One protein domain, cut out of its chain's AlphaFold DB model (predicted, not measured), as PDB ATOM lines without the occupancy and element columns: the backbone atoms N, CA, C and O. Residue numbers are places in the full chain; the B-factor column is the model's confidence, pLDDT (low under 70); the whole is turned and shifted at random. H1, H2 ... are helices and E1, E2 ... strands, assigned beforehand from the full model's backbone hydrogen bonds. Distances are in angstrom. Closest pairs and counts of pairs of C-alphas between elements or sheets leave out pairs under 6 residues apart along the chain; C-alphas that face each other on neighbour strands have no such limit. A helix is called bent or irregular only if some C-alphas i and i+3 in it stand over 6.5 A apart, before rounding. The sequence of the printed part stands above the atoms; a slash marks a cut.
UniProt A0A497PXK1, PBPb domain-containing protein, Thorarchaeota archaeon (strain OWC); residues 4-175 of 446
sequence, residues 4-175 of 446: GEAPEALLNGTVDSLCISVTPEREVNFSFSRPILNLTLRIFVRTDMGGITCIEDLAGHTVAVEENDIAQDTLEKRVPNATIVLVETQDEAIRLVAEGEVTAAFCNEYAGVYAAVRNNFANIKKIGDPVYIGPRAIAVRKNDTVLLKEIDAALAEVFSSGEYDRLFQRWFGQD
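AT A GLANCE: This is residues 4 to 175 of the 446 residues of the protein "PBPb domain-containing protein" of Thorarchaeota archaeon (strain OWC) (UniProt A0A497PXK1). Two lobes are joined by the long strands E3 and E7 of one strongly twisted sheet: in the larger, E4, E5 and E6 extend the sheet, with H3 on one face and H4 and H5 on the other; in the smaller, E1 and E2 pair with the far end of E7, beside H1, H2 and H6. H6 and H7 form an L-shaped arm, and its end, H7, folds back toward H5. The printed part has 172 residues, with seven named helices and seven named strands; along the chain come H1, E1, H2 and E2, then E3, E4, H3 and E5, then H4, E6, H5 and E7, and last H6 and H7; the class is mixed, helices and strands, and the branched sheet has both parallel and antiparallel neighbour pairs. The whole is compact, with a radius of gyration of the C-alphas of 17.3 A, and only just elongated, spanning 51 by 34 by 25 A.

HOW THE PARTS SIT: E7, residues 124 to 141, bends by 95 degrees at residue 128 and has three antiparallel neighbours. E3, residues 37 to 46, pairs with its residues 124 to 136 (N 39 to O 134, 2.8 A). E2, residues 30 to 32, lies on the same side of E7 as E3 (N 140 to O 31, 2.8 A), and E1, residues 17 to 21, on the other side (N 139 to O 18, 2.7 A). E6, residues 104 to 108, lies on one side of E3, with E7 on the other side, and is antiparallel to E3 (N 44 to O 105, 2.8 A). E4, residues 62 to 66, is parallel to E6 (N 64 to O 104, 2.8 A) and to the edge strand E5, residues 83 to 87 (N 63 to O 83, 2.8 A). E4, H3, residues 70 to 78, and E5 form a strand-helix-strand unit, two parallel neighbour strands with a helix between, and its crossover is right-handed. The sheet curls round H3; the closest C-alphas of H3 and E4 are those of Gln 72 and Val 65, 5.8 A apart. On the opposite face, H4, residues 90 to 99, and H5, residues 109 to 118, touch at a steep tilt of 58 degrees, the same way, closest at the C-alphas of Asp 91 and Ala 115, 5.2 A. H1, residues 4 to 11, is on the same face as H4; H2, residues 24 to 27, only grazes the sheet. H6, residues 145 to 160, is over E7 at a height over the sheet of 9.9 A, along it at 3 degrees on the local plane. H7, residues 163 to 172, is not on the sheet; it is about perpendicular to H6, at 82 degrees, and close but not clearly touching H5. Every O i to N i+4 pair is within hydrogen-bond range in H3, H4, H5, H6 and H7; H1 has 3 of 4, and H2 is too short for one.

IN THESE COORDINATES: H1 begins at C-alpha 4, (122.443, 113.387, 124.545), and is irregular, C-alphas 4 and 7 being 7.3 A apart. E7 measures 38.0 A, E3 28.1 A and H6 22.3 A. H7 ends at C-alpha 172, (141.981, 128.208, 120.769).

THE WHOLE: The two C-alphas farthest apart are those of Asp 48 and Val 146, 52.2 A. The printed part has no cut. The link from E3 to E4, residues 47 to 61, is long. Mean pLDDT of the printed part is 93.3; residues 173 to 175 are under 70.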
ATOM      1  N   GLY A   4     123.128 114.293 123.622       88.12
ATOM      2  CA  GLY A   4     122.443 113.387 124.545       88.12
ATOM      3  C   GLY A   4     122.455 111.917 124.107       88.12
ATOM      4  O   GLY A   4     122.645 111.027 124.929       88.12
ATOM      5  N   GLU A   5     122.358 111.642 122.807       92.00
ATOM      6  CA  GLU A   5     122.296 110.278 122.260       92.00
ATOM      7  C   GLU A   5     123.683 109.664 121.998       92.00
ATOM      8  O   GLU A   5     123.818 108.454 121.802       92.00
ATOM      9  N   ALA A   6     124.738 110.484 121.959       92.56
ATOM     10  CA  ALA A   6     126.049 110.072 121.464       92.56
ATOM     11  C   ALA A   6     126.729 108.971 122.305       92.56
ATOM     12  O   ALA A   6     127.290 108.043 121.709       92.56
ATOM     13  N   PRO A   7     126.685 108.997 123.654       91.88
ATOM     14  CA  PRO A   7     127.233 107.907 124.458       91.88
ATOM     15  C   PRO A   7     126.520 106.574 124.199       91.88
ATOM     16  O   PRO A   7     127.177 105.541 124.066       91.88
ATOM     17  N   GLU A   8     125.192 106.583 124.078       92.81
ATOM     18  CA  GLU A   8     124.409 105.373 123.807       92.81
ATOM     19  C   GLU A   8     124.653 104.845 122.389       92.81
ATOM     20  O   GLU A   8     124.814 103.639 122.198       92.81
ATOM     21  N   ALA A   9     124.791 105.740 121.407       94.00
ATOM     22  CA  ALA A   9     125.164 105.384 120.041       94.00
ATOM     23  C   ALA A   9     126.529 104.676 119.958       94.00
ATOM     24  O   ALA A   9     126.740 103.825 119.090       94.00
ATOM     25  N   LEU A  10     127.469 105.005 120.850       95.19
ATOM     26  CA  LEU A  10     128.741 104.287 120.933       95.19
ATOM     27  C   LEU A  10     128.549 102.898 121.553       95.19
ATOM     28  O   LEU A  10     129.112 101.924 121.053       95.19
ATOM     29  N   LEU A  11     127.733 102.784 122.607       93.12
ATOM     30  CA  LEU A  11     127.445 101.504 123.269       93.12
ATOM     31  C   LEU A  11     126.748 100.509 122.343       93.12
ATOM     32  O   LEU A  11     127.122  99.338 122.306       93.12
ATOM     33  N   ASN A  12     125.749 100.971 121.593       93.88
ATOM     34  CA  ASN A  12     124.951 100.124 120.710       93.88
ATOM     35  C   ASN A  12     125.621  99.856 119.346       93.88
ATOM     36  O   ASN A  12     125.103  99.074 118.552       93.88
ATOM     37  N   GLY A  13     126.778 100.474 119.087       93.12
ATOM     38  CA  GLY A  13     127.562 100.265 117.873       93.12
ATOM     39  C   GLY A  13     127.101 101.061 116.652       93.12
ATOM     40  O   GLY A  13     127.568 100.787 115.552       93.12
ATOM     41  N   THR A  14     126.224 102.053 116.826       95.94
ATOM     42  CA  THR A  14     125.835 102.981 115.750       95.94
ATOM     43  C   THR A  14     126.997 103.888 115.337       95.94
ATOM     44  O   THR A  14     127.087 104.288 114.177       95.94
ATOM     45  N   VAL A  15     127.900 104.206 116.272       96.19
ATOM     46  CA  VAL A  15     129.178 104.881 115.998       96.19
ATOM     47  C   VAL A  15     130.347 104.066 116.550       96.19
ATOM     48  O   VAL A  15     130.206 103.336 117.532       96.19
ATOM     49  N   ASP A  16     131.517 104.202 115.927       95.69
ATOM     50  CA  ASP A  16     132.727 103.464 116.320       95.69
ATOM     51  C   ASP A  16     133.613 104.212 117.317       95.69
ATOM     52  O   ASP A  16     134.344 103.590 118.087       95.69
ATOM     53  N   SER A  17     133.539 105.544 117.335       95.81
ATOM     54  CA  SER A  17     134.284 106.364 118.287       95.81
ATOM     55  C   SER A  17     133.579 107.682 118.605       95.81
ATOM     56  O   SER A  17     132.756 108.166 117.824       95.81
ATOM     57  N   LEU A  18     133.906 108.267 119.758       95.19
ATOM     58  CA  LEU A  18     133.337 109.526 120.238       95.19
ATOM     59  C   LEU A  18     134.384 110.350 120.994       95.19
ATOM     60  O   LEU A  18     135.052 109.836 121.882       95.19
ATOM     61  N   CYS A  19     134.501 111.648 120.714       93.88
ATOM     62  CA  CYS A  19     135.363 112.538 121.500       93.88
ATOM     63  C   CYS A  19     134.635 113.039 122.759       93.88
ATOM     64  O   CYS A  19     133.815 113.958 122.690       93.88
ATOM     65  N   ILE A  20     134.954 112.473 123.921       94.00
ATOM     66  CA  ILE A  20     134.192 112.638 125.167       94.00
ATOM     67  C   ILE A  20     135.116 112.745 126.388       94.00
ATOM     68  O   ILE A  20     136.276 112.329 126.359       94.00
ATOM     69  N   SER A  21     134.632 113.387 127.453       94.44
ATOM     70  CA  SER A  21     135.379 113.550 128.706       94.44
ATOM     71  C   SER A  21     135.624 112.203 129.373       94.44
ATOM     72  O   SER A  21     134.697 111.395 129.478       94.44
ATOM     73  N   VAL A  22     136.851 111.996 129.844       93.94
ATOM     74  CA  VAL A  22     137.254 110.783 130.560       93.94
ATOM     75  C   VAL A  22     136.825 110.935 132.015       93.94
ATOM     76  O   VAL A  22     137.267 111.856 132.703       93.94
ATOM     77  N   THR A  23     135.951 110.043 132.474       92.69
ATOM     78  CA  THR A  23     135.531 109.953 133.878       92.69
ATOM     79  C   THR A  23     135.538 108.496 134.338       92.69
ATOM     80  O   THR A  23     135.328 107.610 133.502       92.69
ATOM     81  N   PRO A  24     135.717 108.224 135.643       91.81
ATOM     82  CA  PRO A  24     135.673 106.861 136.173       91.81
ATOM     83  C   PRO A  24     134.385 106.108 135.809       91.81
ATOM     84  O   PRO A  24     134.422 104.921 135.503       91.81
ATOM     85  N   GLU A  25     133.241 106.794 135.785       90.44
ATOM     86  CA  GLU A  25     131.952 106.197 135.424       90.44
ATOM     87  C   GLU A  25     131.907 105.777 133.949       90.44
ATOM     88  O   GLU A  25     131.384 104.714 133.613       90.44
ATOM     89  N   ARG A  26     132.504 106.575 133.057       92.62
ATOM     90  CA  ARG A  26     132.568 106.282 131.617       92.62
ATOM     91  C   ARG A  26     133.622 105.229 131.288       92.62
ATOM     92  O   ARG A  26     133.430 104.451 130.355       92.62
ATOM     93  N   GLU A  27     134.693 105.137 132.071       94.31
ATOM     94  CA  GLU A  27     135.709 104.084 131.945       94.31
ATOM     95  C   GLU A  27     135.156 102.681 132.202       94.31
ATOM     96  O   GLU A  27     135.744 101.707 131.732       94.31
ATOM     97  N   VAL A  28     134.018 102.539 132.885       94.56
ATOM     98  CA  VAL A  28     133.343 101.238 133.017       94.56
ATOM     99  C   VAL A  28     132.915 100.709 131.644       94.56
ATOM    100  O   VAL A  28     133.119  99.531 131.348       94.56
ATOM    101  N   ASN A  29     132.405 101.590 130.780       93.75
ATOM    102  CA  ASN A  29     131.755 101.210 129.526       93.75
ATOM    103  C   ASN A  29     132.580 101.506 128.264       93.75
ATOM    104  O   ASN A  29     132.280 100.971 127.195       93.75
ATOM    105  N   PHE A  30     133.626 102.324 128.371       96.88
ATOM    106  CA  PHE A  30     134.452 102.734 127.238       96.88
ATOM    107  C   PHE A  30     135.943 102.496 127.485       96.88
ATOM    108  O   PHE A  30     136.417 102.364 128.617       96.88
ATOM    109  N   SER A  31     136.689 102.430 126.387       97.12
ATOM    110  CA  SER A  31     138.148 102.505 126.375       97.12
ATOM    111  C   SER A  31     138.559 103.827 125.724       97.12
ATOM    112  O   SER A  31     137.949 104.235 124.740       97.12
ATOM    113  N   PHE A  32     139.571 104.502 126.265       97.81
ATOM    114  CA  PHE A  32     139.959 105.852 125.846       97.81
ATOM    115  C   PHE A  32     141.359 105.880 125.242       97.81
ATOM    116  O   PHE A  32     142.258 105.202 125.739       97.81
ATOM    117  N   SER A  33     141.534 106.698 124.204       97.12
ATOM    118  CA  SER A  33     142.844 107.075 123.670       97.12
ATOM    119  C   SER A  33     143.629 107.916 124.676       97.12
ATOM    120  O   SER A  33     143.097 108.375 125.692       97.12
ATOM    121  N   ARG A  34     144.881 108.245 124.337       93.69
ATOM    122  CA  ARG A  34     145.567 109.365 124.991       93.69
ATOM    123  C   ARG A  34     144.700 110.640 124.917       93.69
ATOM    124  O   ARG A  34     144.064 110.872 123.880       93.69
ATOM    125  N   PRO A  35     144.662 111.468 125.977       93.56
ATOM    126  CA  PRO A  35     143.937 112.734 125.955       93.56
ATOM    127  C   PRO A  35     144.415 113.652 124.830       93.56
ATOM    128  O   PRO A  35     145.615 113.747 124.568       93.56
ATOM    129  N   ILE A  36     143.471 114.342 124.188       92.19
ATOM    130  CA  ILE A  36     143.754 115.264 123.077       92.19
ATOM    131  C   ILE A  36     143.524 116.732 123.433       92.19
ATOM    132  O   ILE A  36     144.016 117.613 122.738       92.19
ATOM    133  N   LEU A  37     142.772 117.013 124.497       89.62
ATOM    134  CA  LEU A  37     142.556 118.356 125.036       89.62
ATOM    135  C   LEU A  37     142.029 118.265 126.470       89.62
ATOM    136  O   LEU A  37     141.528 117.221 126.885       89.62
ATOM    137  N   ASN A  38     142.097 119.372 127.206       88.88
ATOM    138  CA  ASN A  38     141.434 119.498 128.499       88.88
ATOM    139  C   ASN A  38     140.128 120.272 128.336       88.88
ATOM    140  O   ASN A  38     140.114 121.404 127.851       88.88
ATOM    141  N   LEU A  39     139.025 119.654 128.750       90.81
ATOM    142  CA  LEU A  39     137.740 120.319 128.867       90.81
ATOM    143  C   LEU A  39     137.764 121.220 130.100       90.81
ATOM    144  O   LEU A  39     138.107 120.753 131.183       90.81
ATOM    145  N   THR A  40     137.351 122.474 129.939       92.81
ATOM    146  CA  THR A  40     137.149 123.409 131.049       92.81
ATOM    147  C   THR A  40     135.673 123.767 131.148       92.81
ATOM    148  O   THR A  40     135.114 124.261 130.171       92.81
ATOM    149  N   LEU A  41     135.046 123.521 132.300       95.25
ATOM    150  CA  LEU A  41     133.663 123.922 132.564       95.25
ATOM    151  C   LEU A  41     133.597 125.247 133.322       95.25
ATOM    152  O   LEU A  41     134.340 125.477 134.284       95.25
ATOM    153  N   ARG A  42     132.666 126.102 132.903       95.62
ATOM    154  CA  ARG A  42     132.440 127.448 133.432       95.62
ATOM    155  C   ARG A  42     130.958 127.722 133.618       95.62
ATOM    156  O   ARG A  42     130.111 127.138 132.948       95.62
ATOM    157  N   ILE A  43     130.683 128.660 134.515       97.62
ATOM    158  CA  ILE A  43     129.349 129.196 134.761       97.62
ATOM    159  C   ILE A  43     129.211 130.494 133.970       97.62
ATOM    160  O   ILE A  43     130.081 131.367 134.043       97.62
ATOM    161  N   PHE A  44     128.111 130.624 133.243       97.81
ATOM    162  CA  PHE A  44     127.739 131.812 132.490       97.81
ATOM    163  C   PHE A  44     126.425 132.360 133.028       97.81
ATOM    164  O   PHE A  44     125.469 131.615 133.220       97.81
ATOM    165  N   VAL A  45     126.383 133.664 133.275       98.12
ATOM    166  CA  VAL A  45     125.203 134.383 133.776       98.12
ATOM    167  C   VAL A  45     125.060 135.701 133.029       98.12
ATOM    168  O   VAL A  45     125.975 136.130 132.320       98.12
ATOM    169  N   ARG A  46     123.939 136.394 133.224       97.44
ATOM    170  CA  ARG A  46     123.789 137.750 132.698       97.44
ATOM    171  C   ARG A  46     124.694 138.761 133.402       97.44
ATOM    172  O   ARG A  46     125.013 138.614 134.580       97.44
ATOM    173  N   THR A  47     125.092 139.828 132.715       95.25
ATOM    174  CA  THR A  47     125.981 140.869 133.260       95.25
ATOM    175  C   THR A  47     125.408 141.577 134.490       95.25
ATOM    176  O   THR A  47     126.179 141.927 135.387       95.25
ATOM    177  N   ASP A  48     124.085 141.709 134.574       93.19
ATOM    178  CA  ASP A  48     123.343 142.282 135.702       93.19
ATOM    179  C   ASP A  48     123.111 141.302 136.865       93.19
ATOM    180  O   ASP A  48     122.754 141.736 137.960       93.19
ATOM    181  N   MET A  49     123.374 140.006 136.675       91.00
ATOM    182  CA  MET A  49     123.261 139.012 137.739       91.00
ATOM    183  C   MET A  49     124.426 139.144 138.729       91.00
ATOM    184  O   MET A  49     125.603 139.062 138.355       91.00
ATOM    185  N   GLY A  50     124.100 139.362 140.001       90.31
ATOM    186  CA  GLY A  50     125.040 139.389 141.122       90.31
ATOM    187  C   GLY A  50     124.852 138.189 142.051       90.31
ATOM    188  O   GLY A  50     123.867 137.467 141.946       90.31
ATOM    189  N   GLY A  51     125.794 137.983 142.972       89.88
ATOM    190  CA  GLY A  51     125.679 136.969 144.030       89.88
ATOM    191  C   GLY A  51     126.120 135.551 143.656       89.88
ATOM    192  O   GLY A  51     126.309 134.754 144.561       89.88
ATOM    193  N   ILE A  52     126.354 135.255 142.372       93.94
ATOM    194  CA  ILE A  52     126.925 133.976 141.921       93.94
ATOM    195  C   ILE A  52     128.417 134.178 141.657       93.94
ATOM    196  O   ILE A  52     128.796 134.969 140.788       93.94
ATOM    197  N   THR A  53     129.259 133.475 142.410       92.38
ATOM    198  CA  THR A  53     130.727 133.549 142.325       92.38
ATOM    199  C   THR A  53     131.392 132.180 142.204       92.38
ATOM    200  O   THR A  53     132.455 132.077 141.590       92.38
ATOM    201  N   CYS A  54     130.751 131.127 142.713       93.31
ATOM    202  CA  CYS A  54     131.183 129.738 142.579       93.31
ATOM    203  C   CYS A  54     130.005 128.814 142.224       93.31
ATOM    204  O   CYS A  54     128.869 129.261 142.076       93.31
ATOM    205  N   ILE A  55     130.274 127.515 142.038       94.94
ATOM    206  CA  ILE A  55     129.228 126.551 141.665       94.94
ATOM    207  C   ILE A  55     128.212 126.358 142.794       94.94
ATOM    208  O   ILE A  55     127.029 126.208 142.520       94.94
ATOM    209  N   GLU A  56     128.638 126.421 144.055       95.06
ATOM    210  CA  GLU A  56     127.768 126.248 145.223       95.06
ATOM    211  C   GLU A  56     126.660 127.313 145.289       95.06
ATOM    212  O   GLU A  56     125.546 127.009 145.718       95.06
ATOM    213  N   ASP A  57     126.930 128.518 144.780       96.06
ATOM    214  CA  ASP A  57     125.960 129.615 144.695       96.06
ATOM    215  C   ASP A  57     124.811 129.323 143.712       96.06
ATOM    216  O   ASP A  57     123.847 130.076 143.668       96.06
ATOM    217  N   LEU A  58     124.875 128.241 142.923       96.56
ATOM    218  CA  LEU A  58     123.790 127.814 142.030       96.56
ATOM    219  C   LEU A  58     122.647 127.090 142.761       96.56
ATOM    220  O   LEU A  58     121.630 126.760 142.144       96.56
ATOM    221  N   ALA A  59     122.784 126.824 144.062       96.94
ATOM    222  CA  ALA A  59     121.728 126.201 144.849       96.94
ATOM    223  C   ALA A  59     120.441 127.047 144.816       96.94
ATOM    224  O   ALA A  59     120.458 128.241 145.104       96.94
ATOM    225  N   GLY A  60     119.311 126.424 144.474       95.75
ATOM    226  CA  GLY A  60     118.024 127.113 144.344       95.75
ATOM    227  C   GLY A  60     117.847 127.925 143.055       95.75
ATOM    228  O   GLY A  60     116.775 128.493 142.855       95.75
ATOM    229  N   HIS A  61     118.844 127.959 142.166       97.81
ATOM    230  CA  HIS A  61     118.742 128.605 140.859       97.81
ATOM    231  C   HIS A  61     118.437 127.606 139.740       97.81
ATOM    232  O   HIS A  61     118.750 126.418 139.827       97.81
ATOM    233  N   THR A  62     117.828 128.105 138.663       98.31
ATOM    234  CA  THR A  62     117.634 127.364 137.407       98.31
ATOM    235  C   THR A  62     118.903 127.426 136.564       98.31
ATOM    236  O   THR A  62     119.363 128.530 136.246       98.31
ATOM    237  N   VAL A  63     119.453 126.268 136.202       98.50
ATOM    238  CA  VAL A  63     120.727 126.145 135.488       98.50
ATOM    239  C   VAL A  63     120.548 125.291 134.238       98.50
ATOM    240  O   VAL A  63     120.164 124.127 134.344       98.50
ATOM    241  N   ALA A  64     120.846 125.851 133.066       98.50
ATOM    242  CA  ALA A  64     120.852 125.109 131.811       98.50
ATOM    243  C   ALA A  64     122.163 124.331 131.622       98.50
ATOM    244  O   ALA A  64     123.254 124.896 131.768       98.50
ATOM    245  N   VAL A  65     122.054 123.050 131.270       97.69
ATOM    246  CA  VAL A  65     123.179 122.159 130.937       97.69
ATOM    247  C   VAL A  65     122.811 121.287 129.736       97.69
ATOM    248  O   VAL A  65     121.648 120.938 129.549       97.69
ATOM    249  N   GLU A  66     123.798 120.946 128.912       96.38
ATOM    250  CA  GLU A  66     123.597 120.026 127.786       96.38
ATOM    251  C   GLU A  66     123.377 118.597 128.302       96.38
ATOM    252  O   GLU A  66     124.109 118.125 129.176       96.38
ATOM    253  N   GLU A  67     122.360 117.918 127.771       94.00
ATOM    254  CA  GLU A  67     121.981 116.569 128.201       94.00
ATOM    255  C   GLU A  67     123.124 115.556 128.015       94.00
ATOM    256  O   GLU A  67     123.770 115.505 126.968       94.00
ATOM    257  N   ASN A  68     123.374 114.733 129.040       89.94
ATOM    258  CA  ASN A  68     124.465 113.752 129.114       89.94
ATOM    259  C   ASN A  68     125.881 114.350 128.961       89.94
ATOM    260  O   ASN A  68     126.859 113.626 128.714       89.94
ATOM    261  N   ASP A  69     126.043 115.665 129.138       92.38
ATOM    262  CA  ASP A  69     127.359 116.278 129.289       92.38
ATOM    263  C   ASP A  69     127.915 116.091 130.710       92.38
ATOM    264  O   ASP A  69     127.193 115.962 131.694       92.38
ATOM    265  N   ILE A  70     129.241 116.127 130.838       93.75
ATOM    266  CA  ILE A  70     129.902 116.079 132.148       93.75
ATOM    267  C   ILE A  70     129.516 117.269 133.048       93.75
ATOM    268  O   ILE A  70     129.628 117.174 134.273       93.75
ATOM    269  N   ALA A  71     129.047 118.383 132.477       95.38
ATOM    270  CA  ALA A  71     128.469 119.484 133.236       95.38
ATOM    271  C   ALA A  71     127.213 119.067 134.011       95.38
ATOM    272  O   ALA A  71     127.088 119.447 135.176       95.38
ATOM    273  N   GLN A  72     126.345 118.243 133.417       95.38
ATOM    274  CA  GLN A  72     125.183 117.684 134.105       95.38
ATOM    275  C   GLN A  72     125.635 116.818 135.288       95.38
ATOM    276  O   GLN A  72     125.298 117.132 136.431       95.38
ATOM    277  N   ASP A  73     126.494 115.822 135.038       92.88
ATOM    278  CA  ASP A  73     127.027 114.920 136.073       92.88
ATOM    279  C   ASP A  73     127.668 115.694 137.239       92.88
ATOM    280  O   ASP A  73     127.531 115.348 138.415       92.88
ATOM    281  N   THR A  74     128.413 116.754 136.914       94.56
ATOM    282  CA  THR A  74     129.119 117.577 137.902       94.56
ATOM    283  C   THR A  74     128.145 118.407 138.733       94.56
ATOM    284  O   THR A  74     128.327 118.520 139.948       94.56
ATOM    285  N   LEU A  75     127.120 118.983 138.101       95.62
ATOM    286  CA  LEU A  75     126.128 119.811 138.776       95.62
ATOM    287  C   LEU A  75     125.242 118.972 139.700       95.62
ATOM    288  O   LEU A  75     125.072 119.344 140.860       95.62
ATOM    289  N   GLU A  76     124.777 117.810 139.240       95.12
ATOM    290  CA  GLU A  76     123.986 116.869 140.045       95.12
ATOM    291  C   GLU A  76     124.744 116.409 141.300       95.12
ATOM    292  O   GLU A  76     124.173 116.347 142.390       95.12
ATOM    293  N   LYS A  77     126.052 116.134 141.177       93.88
ATOM    294  CA  LYS A  77     126.892 115.694 142.305       93.88
ATOM    295  C   LYS A  77     127.227 116.817 143.285       93.88
ATOM    296  O   LYS A  77     127.273 116.574 144.489       93.88
ATOM    297  N   ARG A  78     127.535 118.023 142.793       95.31
ATOM    298  CA  ARG A  78     128.032 119.125 143.638       95.31
ATOM    299  C   ARG A  78     126.927 120.011 144.196       95.31
ATOM    300  O   ARG A  78     127.091 120.542 145.291       95.31
ATOM    301  N   VAL A  79     125.832 120.189 143.459       96.31
ATOM    302  CA  VAL A  79     124.759 121.133 143.798       96.31
ATOM    303  C   VAL A  79     123.394 120.490 143.531       96.31
ATOM    304  O   VAL A  79     122.639 120.949 142.675       96.31
ATOM    305  N   PRO A  80     123.017 119.447 144.293       94.50
ATOM    306  CA  PRO A  80     121.769 118.707 144.071       94.50
ATOM    307  C   PRO A  80     120.498 119.558 144.252       94.50
ATOM    308  O   PRO A  80     119.417 119.148 143.849       94.50
ATOM    309  N   ASN A  81     120.620 120.742 144.862       94.81
ATOM    310  CA  ASN A  81     119.520 121.687 145.066       94.81
ATOM    311  C   ASN A  81     119.372 122.712 143.921       94.81
ATOM    312  O   ASN A  81     118.544 123.618 144.027       94.81
ATOM    313  N   ALA A  82     120.190 122.641 142.869       97.25
ATOM    314  CA  ALA A  82     119.984 123.428 141.655       97.25
ATOM    315  C   ALA A  82     118.838 122.824 140.826       97.25
ATOM    316  O   ALA A  82     118.674 121.608 140.762       97.25
ATOM    317  N   THR A  83     118.042 123.668 140.167       97.88
ATOM    318  CA  THR A  83     117.016 123.200 139.225       97.88
ATOM    319  C   THR A  83     117.646 123.065 137.844       97.88
ATOM    320  O   THR A  83     117.940 124.069 137.198       97.88
ATOM    321  N   ILE A  84     117.883 121.831 137.404       98.06
ATOM    322  CA  ILE A  84     118.550 121.552 136.129       98.06
ATOM    323  C   ILE A  84     117.547 121.648 134.976       98.06
ATOM    324  O   ILE A  84     116.495 121.014 135.002       98.06
ATOM    325  N   VAL A  85     117.899 122.430 133.957       98.31
ATOM    326  CA  VAL A  85     117.195 122.510 132.674       98.31
ATOM    327  C   VAL A  85     118.078 121.848 131.622       98.31
ATOM    328  O   VAL A  85     119.159 122.347 131.314       98.31
ATOM    329  N   LEU A  86     117.638 120.705 131.100       97.75
ATOM    330  CA  LEU A  86     118.363 119.989 130.052       97.75
ATOM    331  C   LEU A  86     118.070 120.625 128.694       97.75
ATOM    332  O   LEU A  86     116.915 120.915 128.379       97.75
ATOM    333  N   VAL A  87     119.121 120.841 127.909       97.19
ATOM    334  CA  VAL A  87     119.041 121.391 126.551       97.19
ATOM    335  C   VAL A  87     119.815 120.523 125.567       97.19
ATOM    336  O   VAL A  87     120.722 119.783 125.955       97.19
ATOM    337  N   GLU A  88     119.494 120.639 124.280       94.69
ATOM    338  CA  GLU A  88     120.139 119.827 123.241       94.69
ATOM    339  C   GLU A  88     121.545 120.325 122.891       94.69
ATOM    340  O   GLU A  88     122.370 119.555 122.397       94.69
ATOM    341  N   THR A  89     121.814 121.622 123.096       94.44
ATOM    342  CA  THR A  89     123.086 122.253 122.724       94.44
ATOM    343  C   THR A  89     123.531 123.308 123.734       94.44
ATOM    344  O   THR A  89     122.726 124.011 124.343       94.44
ATOM    345  N   GLN A  90     124.843 123.512 123.854       94.75
ATOM    346  CA  GLN A  90     125.396 124.583 124.700       94.75
ATOM    347  C   GLN A  90     125.065 125.991 124.172       94.75
ATOM    348  O   GLN A  90     125.014 126.942 124.948       94.75
ATOM    349  N   ASP A  91     124.817 126.129 122.865       95.19
ATOM    350  CA  ASP A  91     124.349 127.379 122.252       95.19
ATOM    351  C   ASP A  91     122.972 127.780 122.795       95.19
ATOM    352  O   ASP A  91     122.762 128.921 123.211       95.19
ATOM    353  N   GLU A  92     122.065 126.806 122.887       96.81
ATOM    354  CA  GLU A  92     120.761 126.976 123.517       96.81
ATOM    355  C   GLU A  92     120.880 127.308 125.008       96.81
ATOM    356  O   GLU A  92     120.213 128.237 125.460       96.81
ATOM    357  N   ALA A  93     121.776 126.650 125.756       97.75
ATOM    358  CA  ALA A  93     122.002 126.985 127.166       97.75
ATOM    359  C   ALA A  93     122.363 128.472 127.350       97.75
ATOM    360  O   ALA A  93     121.793 129.155 128.199       97.75
ATOM    361  N   ILE A  94     123.287 128.990 126.531       98.19
ATOM    362  CA  ILE A  94     123.692 130.402 126.574       98.19
ATOM    363  C   ILE A  94     122.549 131.329 126.150       98.19
ATOM    364  O   ILE A  94     122.356 132.373 126.776       98.19
ATOM    365  N   ARG A  95     121.773 130.952 125.126       98.06
ATOM    366  CA  ARG A  95     120.603 131.716 124.672       98.06
ATOM    367  C   ARG A  95     119.567 131.878 125.789       98.06
ATOM    368  O   ARG A  95     119.177 133.008 126.068       98.06
ATOM    369  N   LEU A  96     119.213 130.797 126.490       98.38
ATOM    370  CA  LEU A  96     118.249 130.840 127.599       98.38
ATOM    371  C   LEU A  96     118.701 131.778 128.732       98.38
ATOM    372  O   LEU A  96     117.883 132.479 129.328       98.38
ATOM    373  N   VAL A  97     120.008 131.837 129.022       98.31
ATOM    374  CA  VAL A  97     120.559 132.804 129.990       98.31
ATOM    375  C   VAL A  97     120.425 134.230 129.464       98.31
ATOM    376  O   VAL A  97     120.028 135.126 130.208       98.31
ATOM    377  N   ALA A  98     120.756 134.462 128.191       97.44
ATOM    378  CA  ALA A  98     120.713 135.792 127.585       97.44
ATOM    379  C   ALA A  98     119.285 136.358 127.560       97.44
ATOM    380  O   ALA A  98     119.094 137.552 127.801       97.44
ATOM    381  N   GLU A  99     118.298 135.492 127.332       97.56
ATOM    382  CA  GLU A  99     116.863 135.800 127.337       97.56
ATOM    383  C   GLU A  99     116.287 135.911 128.761       97.56
ATOM    384  O   GLU A  99     115.249 136.536 128.971       97.56
ATOM    385  N   GLY A 100     117.010 135.411 129.770       97.19
ATOM    386  CA  GLY A 100     116.602 135.437 131.174       97.19
ATOM    387  C   GLY A 100     115.599 134.346 131.553       97.19
ATOM    388  O   GLY A 100     114.959 134.462 132.595       97.19
ATOM    389  N   GLU A 101     115.460 133.306 130.729       98.06
ATOM    390  CA  GLU A 101     114.611 132.142 131.014       98.06
ATOM    391  C   GLU A 101     115.221 131.238 132.091       98.06
ATOM    392  O   GLU A 101     114.502 130.637 132.888       98.06
ATOM    393  N   VAL A 102     116.555 131.184 132.152       98.31
ATOM    394  CA  VAL A 102     117.307 130.525 133.225       98.31
ATOM    395  C   VAL A 102     118.288 131.500 133.867       98.31
ATOM    396  O   VAL A 102     118.696 132.501 133.277       98.31
ATOM    397  N   THR A 103     118.697 131.205 135.100       98.00
ATOM    398  CA  THR A 103     119.631 132.056 135.851       98.00
ATOM    399  C   THR A 103     121.061 131.911 135.336       98.00
ATOM    400  O   THR A 103     121.792 132.898 135.241       98.00
ATOM    401  N   ALA A 104     121.472 130.679 135.035       98.19
ATOM    402  CA  ALA A 104     122.835 130.363 134.643       98.19
ATOM    403  C   ALA A 104     122.882 129.248 133.595       98.19
ATOM    404  O   ALA A 104     121.977 128.422 133.511       98.19
ATOM    405  N   ALA A 105     123.971 129.200 132.840       98.31
ATOM    406  CA  ALA A 105     124.367 128.050 132.041       98.31
ATOM    407  C   ALA A 105     125.673 127.501 132.606       98.31
ATOM    408  O   ALA A 105     126.578 128.268 132.946       98.31
ATOM    409  N   PHE A 106     125.777 126.181 132.702       97.88
ATOM    410  CA  PHE A 106     126.995 125.510 133.131       97.88
ATOM    411  C   PHE A 106     127.486 124.598 132.006       97.88
ATOM    412  O   PHE A 106     126.868 123.583 131.702       97.88
ATOM    413  N   CYS A 107     128.556 125.010 131.324       96.44
ATOM    414  CA  CYS A 107     128.989 124.383 130.072       96.44
ATOM    415  C   CYS A 107     130.490 124.589 129.802       96.44
ATOM    416  O   CYS A 107     131.212 125.179 130.612       96.44
ATOM    417  N   ASN A 108     130.983 124.105 128.657       94.44
ATOM    418  CA  ASN A 108     132.375 124.291 128.239       94.44
ATOM    419  C   ASN A 108     132.691 125.784 128.048       94.44
ATOM    420  O   ASN A 108     131.937 126.496 127.386       94.44
ATOM    421  N   GLU A 109     133.828 126.246 128.576       92.56
ATOM    422  CA  GLU A 109     134.276 127.638 128.464       92.56
ATOM    423  C   GLU A 109     134.331 128.125 127.012       92.56
ATOM    424  O   GLU A 109     133.744 129.153 126.682       92.56
ATOM    425  N   TYR A 110     135.009 127.388 126.133       89.31
ATOM    426  CA  TYR A 110     135.191 127.802 124.745       89.31
ATOM    427  C   TYR A 110     133.876 127.799 123.976       89.31
ATOM    428  O   TYR A 110     133.619 128.726 123.213       89.31
ATOM    429  N   ALA A 111     133.034 126.788 124.192       90.25
ATOM    430  CA  ALA A 111     131.738 126.703 123.528       90.25
ATOM    431  C   ALA A 111     130.791 127.810 124.012       90.25
ATOM    432  O   ALA A 111     130.172 128.474 123.185       90.25
ATOM    433  N   GLY A 112     130.746 128.069 125.323       93.06
ATOM    434  CA  GLY A 112     129.922 129.123 125.911       93.06
ATOM    435  C   GLY A 112     130.345 130.524 125.462       93.06
ATOM    436  O   GLY A 112     129.508 131.323 125.042       93.06
ATOM    437  N   VAL A 113     131.654 130.813 125.462       91.38
ATOM    438  CA  VAL A 113     132.180 132.089 124.948       91.38
ATOM    439  C   VAL A 113     131.919 132.220 123.446       91.38
ATOM    440  O   VAL A 113     131.466 133.270 122.995       91.38
ATOM    441  N   TYR A 114     132.168 131.167 122.662       89.56
ATOM    442  CA  TYR A 114     131.908 131.180 121.224       89.56
ATOM    443  C   TYR A 114     130.424 131.416 120.911       89.56
ATOM    444  O   TYR A 114     130.123 132.241 120.053       89.56
ATOM    445  N   ALA A 115     129.506 130.755 121.622       92.50
ATOM    446  CA  ALA A 115     128.064 130.952 121.480       92.50
ATOM    447  C   ALA A 115     127.650 132.393 121.819       92.50
ATOM    448  O   ALA A 115     126.931 133.026 121.044       92.50
ATOM    449  N   ALA A 116     128.159 132.956 122.921       92.31
ATOM    450  CA  ALA A 116     127.882 134.344 123.294       92.31
ATOM    451  C   ALA A 116     128.367 135.340 122.222       92.31
ATOM    452  O   ALA A 116     127.625 136.239 121.827       92.31
ATOM    453  N   VAL A 117     129.586 135.154 121.700       88.56
ATOM    454  CA  VAL A 117     130.167 136.022 120.661       88.56
ATOM    455  C   VAL A 117     129.434 135.873 119.329       88.56
ATOM    456  O   VAL A 117     129.063 136.872 118.715       88.56
ATOM    457  N   ARG A 118     129.201 134.638 118.874       88.56
ATOM    458  CA  ARG A 118     128.573 134.348 117.577       88.56
ATOM    459  C   ARG A 118     127.148 134.888 117.489       88.56
ATOM    460  O   ARG A 118     126.765 135.380 116.431       88.56
ATOM    461  N   ASN A 119     126.388 134.805 118.579       88.69
ATOM    462  CA  ASN A 119     125.009 135.293 118.640       88.69
ATOM    463  C   ASN A 119     124.901 136.752 119.118       88.69
ATOM    464  O   ASN A 119     123.797 137.269 119.260       88.69
ATOM    465  N   ASN A 120     126.032 137.437 119.329       90.81
ATOM    466  CA  ASN A 120     126.094 138.837 119.756       90.81
ATOM    467  C   ASN A 120     125.393 139.114 121.106       90.81
ATOM    468  O   ASN A 120     124.803 140.175 121.319       90.81
ATOM    469  N   PHE A 121     125.478 138.165 122.042       92.06
ATOM    470  CA  PHE A 121     124.956 138.314 123.399       92.06
ATOM    471  C   PHE A 121     125.947 139.079 124.284       92.06
ATOM    472  O   PHE A 121     126.729 138.506 125.040       92.06
ATOM    473  N   ALA A 122     125.901 140.412 124.205       91.06
ATOM    474  CA  ALA A 122     126.739 141.302 125.017       91.06
ATOM    475  C   ALA A 122     126.353 141.329 126.512       91.06
ATOM    476  O   ALA A 122     127.081 141.877 127.338       91.06
ATOM    477  N   ASN A 123     125.202 140.758 126.867       94.25
ATOM    478  CA  ASN A 123     124.694 140.692 128.231       94.25
ATOM    479  C   ASN A 123     125.110 139.417 128.977       94.25
ATOM    480  O   ASN A 123     124.563 139.176 130.044       94.25
ATOM    481  N   ILE A 124     126.057 138.623 128.467       96.06
ATOM    482  CA  ILE A 124     126.567 137.409 129.121       96.06
ATOM    483  C   ILE A 124     127.965 137.648 129.698       96.06
ATOM    484  O   ILE A 124     128.826 138.245 129.056       96.06
ATOM    485  N   LYS A 125     128.215 137.134 130.905       94.12
ATOM    486  CA  LYS A 125     129.542 137.080 131.531       94.12
ATOM    487  C   LYS A 125     129.836 135.682 132.072       94.12
ATOM    488  O   LYS A 125     128.935 134.980 132.529       94.12
ATOM    489  N   LYS A 126     131.117 135.306 132.064       93.56
ATOM    490  CA  LYS A 126     131.624 134.112 132.756       93.56
ATOM    491  C   LYS A 126     131.927 134.427 134.223       93.56
ATOM    492  O   LYS A 126     132.367 135.535 134.528       93.56
ATOM    493  N   ILE A 127     131.708 133.461 135.109       91.75
ATOM    494  CA  ILE A 127     131.850 133.611 136.563       91.75
ATOM    495  C   ILE A 127     132.986 132.746 137.113       91.75
ATOM    496  O   ILE A 127     133.177 131.608 136.678       91.75
ATOM    497  N   GLY A 128     133.688 133.296 138.108       82.06
ATOM    498  CA  GLY A 128     134.584 132.562 139.002       82.06
ATOM    499  C   GLY A 128     135.820 131.978 138.326       82.06
ATOM    500  O   GLY A 128     136.259 132.453 137.277       82.06
ATOM    501  N   ASP A 129     136.362 130.932 138.947       87.69
ATOM    502  CA  ASP A 129     137.418 130.057 138.427       87.69
ATOM    503  C   ASP A 129     136.824 128.828 137.706       87.69
ATOM    504  O   ASP A 129     135.617 128.580 137.802       87.69
ATOM    505  N   PRO A 130     137.616 128.074 136.918       89.62
ATOM    506  CA  PRO A 130     137.165 126.822 136.321       89.62
ATOM    507  C   PRO A 130     136.571 125.881 137.369       89.62
ATOM    508  O   PRO A 130     137.228 125.544 138.351       89.62
ATOM    509  N   VAL A 131     135.339 125.421 137.149       92.00
ATOM    510  CA  VAL A 131     134.659 124.507 138.084       92.00
ATOM    511  C   VAL A 131     135.184 123.080 137.937       92.00
ATOM    512  O   VAL A 131     135.249 122.327 138.910       92.00
ATOM    513  N   TYR A 132     135.552 122.719 136.710       90.62
ATOM    514  CA  TYR A 132     136.143 121.441 136.345       90.62
ATOM    515  C   TYR A 132     137.155 121.664 135.225       90.62
ATOM    516  O   TYR A 132     136.865 122.376 134.260       90.62
ATOM    517  N   ILE A 133     138.313 121.020 135.344       92.19
ATOM    518  CA  ILE A 133     139.283 120.865 134.263       92.19
ATOM    519  C   ILE A 133     139.623 119.384 134.198       92.19
ATOM    520  O   ILE A 133     140.077 118.817 135.192       92.19
ATOM    521  N   GLY A 134     139.429 118.758 133.044       90.50
ATOM    522  CA  GLY A 134     139.755 117.346 132.912       90.50
ATOM    523  C   GLY A 134     139.973 116.877 131.484       90.50
ATOM    524  O   GLY A 134     139.608 117.572 130.533       90.50
ATOM    525  N   PRO A 135     140.590 115.699 131.331       93.25
ATOM    526  CA  PRO A 135     140.989 115.190 130.033       93.25
ATOM    527  C   PRO A 135     139.774 114.835 129.177       93.25
ATOM    528  O   PRO A 135     138.813 114.204 129.625       93.25
ATOM    529  N   ARG A 136     139.854 115.206 127.903       93.81
ATOM    530  CA  ARG A 136     138.951 114.761 126.848       93.81
ATOM    531  C   ARG A 136     139.752 113.939 125.848       93.81
ATOM    532  O   ARG A 136     140.824 114.351 125.398       93.81
ATOM    533  N   ALA A 137     139.233 112.763 125.532       96.31
ATOM    534  CA  ALA A 137     139.895 111.776 124.692       96.31
ATOM    535  C   ALA A 137     138.906 111.187 123.685       96.31
ATOM    536  O   ALA A 137     137.696 111.416 123.768       96.31
ATOM    537  N   ILE A 138     139.425 110.428 122.726       97.50
ATOM    538  CA  ILE A 138     138.594 109.651 121.816       97.50
ATOM    539  C   ILE A 138     138.264 108.335 122.524       97.50
ATOM    540  O   ILE A 138     139.152 107.552 122.855       97.50
ATOM    541  N   ALA A 139     136.985 108.124 122.799       97.19
ATOM    542  CA  ALA A 139     136.440 106.894 123.338       97.19
ATOM    543  C   ALA A 139     136.073 105.932 122.211       97.19
ATOM    544  O   ALA A 139     135.547 106.340 121.176       97.19
ATOM    545  N   VAL A 140     136.294 104.651 122.464       97.50
ATOM    546  CA  VAL A 140     135.784 103.518 121.691       97.50
ATOM    547  C   VAL A 140     135.017 102.584 122.628       97.50
ATOM    548  O   VAL A 140     135.107 102.701 123.859       97.50
ATOM    549  N   ARG A 141     134.264 101.633 122.065       96.38
ATOM    550  CA  ARG A 141     133.604 100.580 122.853       96.38
ATOM    551  C   ARG A 141     134.613  99.854 123.743       96.38
ATOM    552  O   ARG A 141     135.775  99.668 123.369       96.38
ATOM    553  N   LYS A 142     134.175  99.429 124.933       95.25
ATOM    554  CA  LYS A 142     135.046  98.725 125.878       95.25
ATOM    555  C   LYS A 142     135.745  97.545 125.201       95.25
ATOM    556  O   LYS A 142     135.102  96.724 124.555       95.25
ATOM    557  N   ASN A 143     137.055  97.439 125.417       91.88
ATOM    558  CA  ASN A 143     137.910  96.365 124.901       91.88
ATOM    559  C   ASN A 143     138.087  96.328 123.369       91.88
ATOM    560  O   ASN A 143     138.682  95.371 122.868       91.88
ATOM    561  N   ASP A 144     137.676  97.362 122.626       95.69
ATOM    562  CA  ASP A 144     138.012  97.510 121.201       95.69
ATOM    563  C   ASP A 144     139.480  97.944 121.027       95.69
ATOM    564  O   ASP A 144     139.827  99.084 120.714       95.69
ATOM    565  N   THR A 145     140.385  97.017 121.342       94.88
ATOM    566  CA  THR A 145     141.827  97.288 121.411       94.88
ATOM    567  C   THR A 145     142.475  97.491 120.046       94.88
ATOM    568  O   THR A 145     143.571  98.047 119.988       94.88
ATOM    569  N   VAL A 146     141.835  97.036 118.965       97.00
ATOM    570  CA  VAL A 146     142.345  97.212 117.601       97.00
ATOM    571  C   VAL A 146     142.163  98.666 117.194       97.00
ATOM    572  O   VAL A 146     143.159  99.352 116.967       97.00
ATOM    573  N   LEU A 147     140.921  99.160 117.227       96.88
ATOM    574  CA  LEU A 147     140.615 100.540 116.864       96.88
ATOM    575  C   LEU A 147     141.335 101.536 117.778       96.88
ATOM    576  O   LEU A 147     141.888 102.531 117.313       96.88
ATOM    577  N   LEU A 148     141.401 101.241 119.080       97.56
ATOM    578  CA  LEU A 148     142.099 102.099 120.033       97.56
ATOM    579  C   LEU A 148     143.585 102.279 119.685       97.56
ATOM    580  O   LEU A 148     144.095 103.397 119.722       97.56
ATOM    581  N   LYS A 149     144.279 101.191 119.325       97.38
ATOM    582  CA  LYS A 149     145.698 101.245 118.944       97.38
ATOM    583  C   LYS A 149     145.917 102.047 117.668       97.38
ATOM    584  O   LYS A 149     146.903 102.775 117.588       97.38
ATOM    585  N   GLU A 150     145.024 101.916 116.692       97.69
ATOM    586  CA  GLU A 150     145.090 102.690 115.449       97.69
ATOM    587  C   GLU A 150     144.909 104.189 115.718       97.69
ATOM    588  O   GLU A 150     145.708 104.999 115.246       97.69
ATOM    589  N   ILE A 151     143.933 104.554 116.556       97.69
ATOM    590  CA  ILE A 151     143.707 105.943 116.980       97.69
ATOM    591  C   ILE A 151     144.934 106.493 117.716       97.69
ATOM    592  O   ILE A 151     145.410 107.580 117.393       97.69
ATOM    593  N   ASP A 152     145.485 105.753 118.682       97.38
ATOM    594  CA  ASP A 152     146.649 106.208 119.446       97.38
ATOM    595  C   ASP A 152     147.914 106.354 118.590       97.38
ATOM    596  O   ASP A 152     148.722 107.252 118.848       97.38
ATOM    597  N   ALA A 153     148.093 105.498 117.578       97.06
ATOM    598  CA  ALA A 153     149.188 105.610 116.621       97.06
ATOM    599  C   ALA A 153     149.040 106.868 115.750       97.06
ATOM    600  O   ALA A 153     149.991 107.642 115.633       97.06
ATOM    601  N   ALA A 154     147.839 107.123 115.219       96.25
ATOM    602  CA  ALA A 154     147.557 108.318 114.428       96.25
ATOM    603  C   ALA A 154     147.728 109.608 115.251       96.25
ATOM    604  O   ALA A 154     148.352 110.568 114.797       96.25
ATOM    605  N   LEU A 155     147.240 109.627 116.497       96.06
ATOM    606  CA  LEU A 155     147.432 110.765 117.398       96.06
ATOM    607  C   LEU A 155     148.915 111.019 117.684       96.06
ATOM    608  O   LEU A 155     149.337 112.173 117.724       96.06
ATOM    609  N   ALA A 156     149.724 109.969 117.862       95.69
ATOM    610  CA  ALA A 156     151.162 110.122 118.074       95.69
ATOM    611  C   ALA A 156     151.854 110.821 116.891       95.69
ATOM    612  O   ALA A 156     152.683 111.704 117.112       95.69
ATOM    613  N   GLU A 157     151.481 110.477 115.657       96.56
ATOM    614  CA  GLU A 157     151.996 111.126 114.447       96.56
ATOM    615  C   GLU A 157     151.604 112.613 114.392       96.56
ATOM    616  O   GLU A 157     152.466 113.481 114.212       96.56
ATOM    617  N   VAL A 158     150.332 112.932 114.660       94.94
ATOM    618  CA  VAL A 158     149.816 114.316 114.692       94.94
ATOM    619  C   VAL A 158     150.508 115.166 115.763       94.94
ATOM    620  O   VAL A 158     150.855 116.319 115.504       94.94
ATOM    621  N   PHE A 159     150.762 114.611 116.952       91.69
ATOM    622  CA  PHE A 159     151.501 115.320 117.999       91.69
ATOM    623  C   PHE A 159     152.972 115.532 117.623       91.69
ATOM    624  O   PHE A 159     153.506 116.619 117.825       91.69
ATOM    625  N   SER A 160     153.630 114.518 117.053       93.69
ATOM    626  CA  SER A 160     155.058 114.592 116.708       93.69
ATOM    627  C   SER A 160     155.371 115.526 115.533       93.69
ATOM    628  O   SER A 160     156.470 116.069 115.459       93.69
ATOM    629  N   SER A 161     154.408 115.736 114.632       94.31
ATOM    630  CA  SER A 161     154.565 116.597 113.453       94.31
ATOM    631  C   SER A 161     154.397 118.095 113.743       94.31
ATOM    632  O   SER A 161     154.712 118.913 112.881       94.31
ATOM    633  N   GLY A 162     153.902 118.475 114.929       89.19
ATOM    634  CA  GLY A 162     153.564 119.866 115.267       89.19
ATOM    635  C   GLY A 162     152.242 120.365 114.661       89.19
ATOM    636  O   GLY A 162     151.826 121.495 114.923       89.19
ATOM    637  N   GLU A 163     151.536 119.531 113.889       92.44
ATOM    638  CA  GLU A 163     150.217 119.872 113.338       92.44
ATOM    639  C   GLU A 163     149.171 120.063 114.442       92.44
ATOM    640  O   GLU A 163     148.302 120.929 114.321       92.44
ATOM    641  N   TYR A 164     149.287 119.326 115.555       89.62
ATOM    642  CA  TYR A 164     148.445 119.562 116.728       89.62
ATOM    643  C   TYR A 164     148.545 121.007 117.226       89.62
ATOM    644  O   TYR A 164     147.521 121.673 117.359       89.62
ATOM    645  N   ASP A 165     149.760 121.514 117.452       87.06
ATOM    646  CA  ASP A 165     149.972 122.863 117.986       87.06
ATOM    647  C   ASP A 165     149.413 123.925 117.035       87.06
ATOM    648  O   ASP A 165     148.781 124.892 117.462       87.06
ATOM    649  N   ARG A 166     149.571 123.717 115.723       88.56
ATOM    650  CA  ARG A 166     149.003 124.591 114.694       88.56
ATOM    651  C   ARG A 166     147.474 124.611 114.733       88.56
ATOM    652  O   ARG A 166     146.874 125.685 114.639       88.56
ATOM    653  N   LEU A 167     146.836 123.447 114.855       89.12
ATOM    654  CA  LEU A 167     145.381 123.339 114.981       89.12
ATOM    655  C   LEU A 167     144.897 123.955 116.295       89.12
ATOM    656  O   LEU A 167     143.933 124.720 116.287       89.12
ATOM    657  N   PHE A 168     145.594 123.689 117.397       85.56
ATOM    658  CA  PHE A 168     145.270 124.246 118.701       85.56
ATOM    659  C   PHE A 168     145.335 125.776 118.676       85.56
ATOM    660  O   PHE A 168     144.370 126.440 119.043       85.56
ATOM    661  N   GLN A 169     146.414 126.353 118.144       83.81
ATOM    662  CA  GLN A 169     146.560 127.804 118.007       83.81
ATOM    663  C   GLN A 169     145.488 128.424 117.106       83.81
ATOM    664  O   GLN A 169     144.944 129.481 117.422       83.81
ATOM    665  N   ARG A 170     145.130 127.761 116.000       83.56
ATOM    666  CA  ARG A 170     144.097 128.255 115.081       83.56
ATOM    667  C   ARG A 170     142.718 128.363 115.737       83.56
ATOM    668  O   ARG A 170     141.991 129.301 115.424       83.56
ATOM    669  N   TRP A 171     142.350 127.398 116.578       79.31
ATOM    670  CA  TRP A 171     140.999 127.303 117.144       79.31
ATOM    671  C   TRP A 171     140.880 127.855 118.569       79.31
ATOM    672  O   TRP A 171     139.813 128.338 118.931       79.31
ATOM    673  N   PHE A 172     141.959 127.818 119.353       75.38
ATOM    674  CA  PHE A 172     141.981 128.208 120.769       75.38
ATOM    675  C   PHE A 172     143.038 129.277 121.103       75.38
ATOM    676  O   PHE A 172     142.979 129.866 122.175       75.38
ATOM    677  N   GLY A 173     144.006 129.533 120.214       63.25
ATOM    678  CA  GLY A 173     145.137 130.443 120.458       63.25
ATOM    679  C   GLY A 173     144.843 131.930 120.259       63.25
ATOM    680  O   GLY A 173     145.630 132.775 120.679       63.25
ATOM    681  N   GLN A 174     143.708 132.277 119.650       58.00
ATOM    682  CA  GLN A 174     143.180 133.633 119.745       58.00
ATOM    683  C   GLN A 174     142.334 133.695 121.007       58.00
ATOM    684  O   GLN A 174     141.262 133.098 121.044       58.00
ATOM    685  N   ASP A 175     142.818 134.400 122.031       51.03
ATOM    686  CA  ASP A 175     142.019 134.774 123.194       51.03
ATOM    687  C   ASP A 175     140.668 135.313 122.703       51.03
ATOM    688  O   ASP A 175     140.560 136.446 122.230       51.03
TER     689      ASP A 175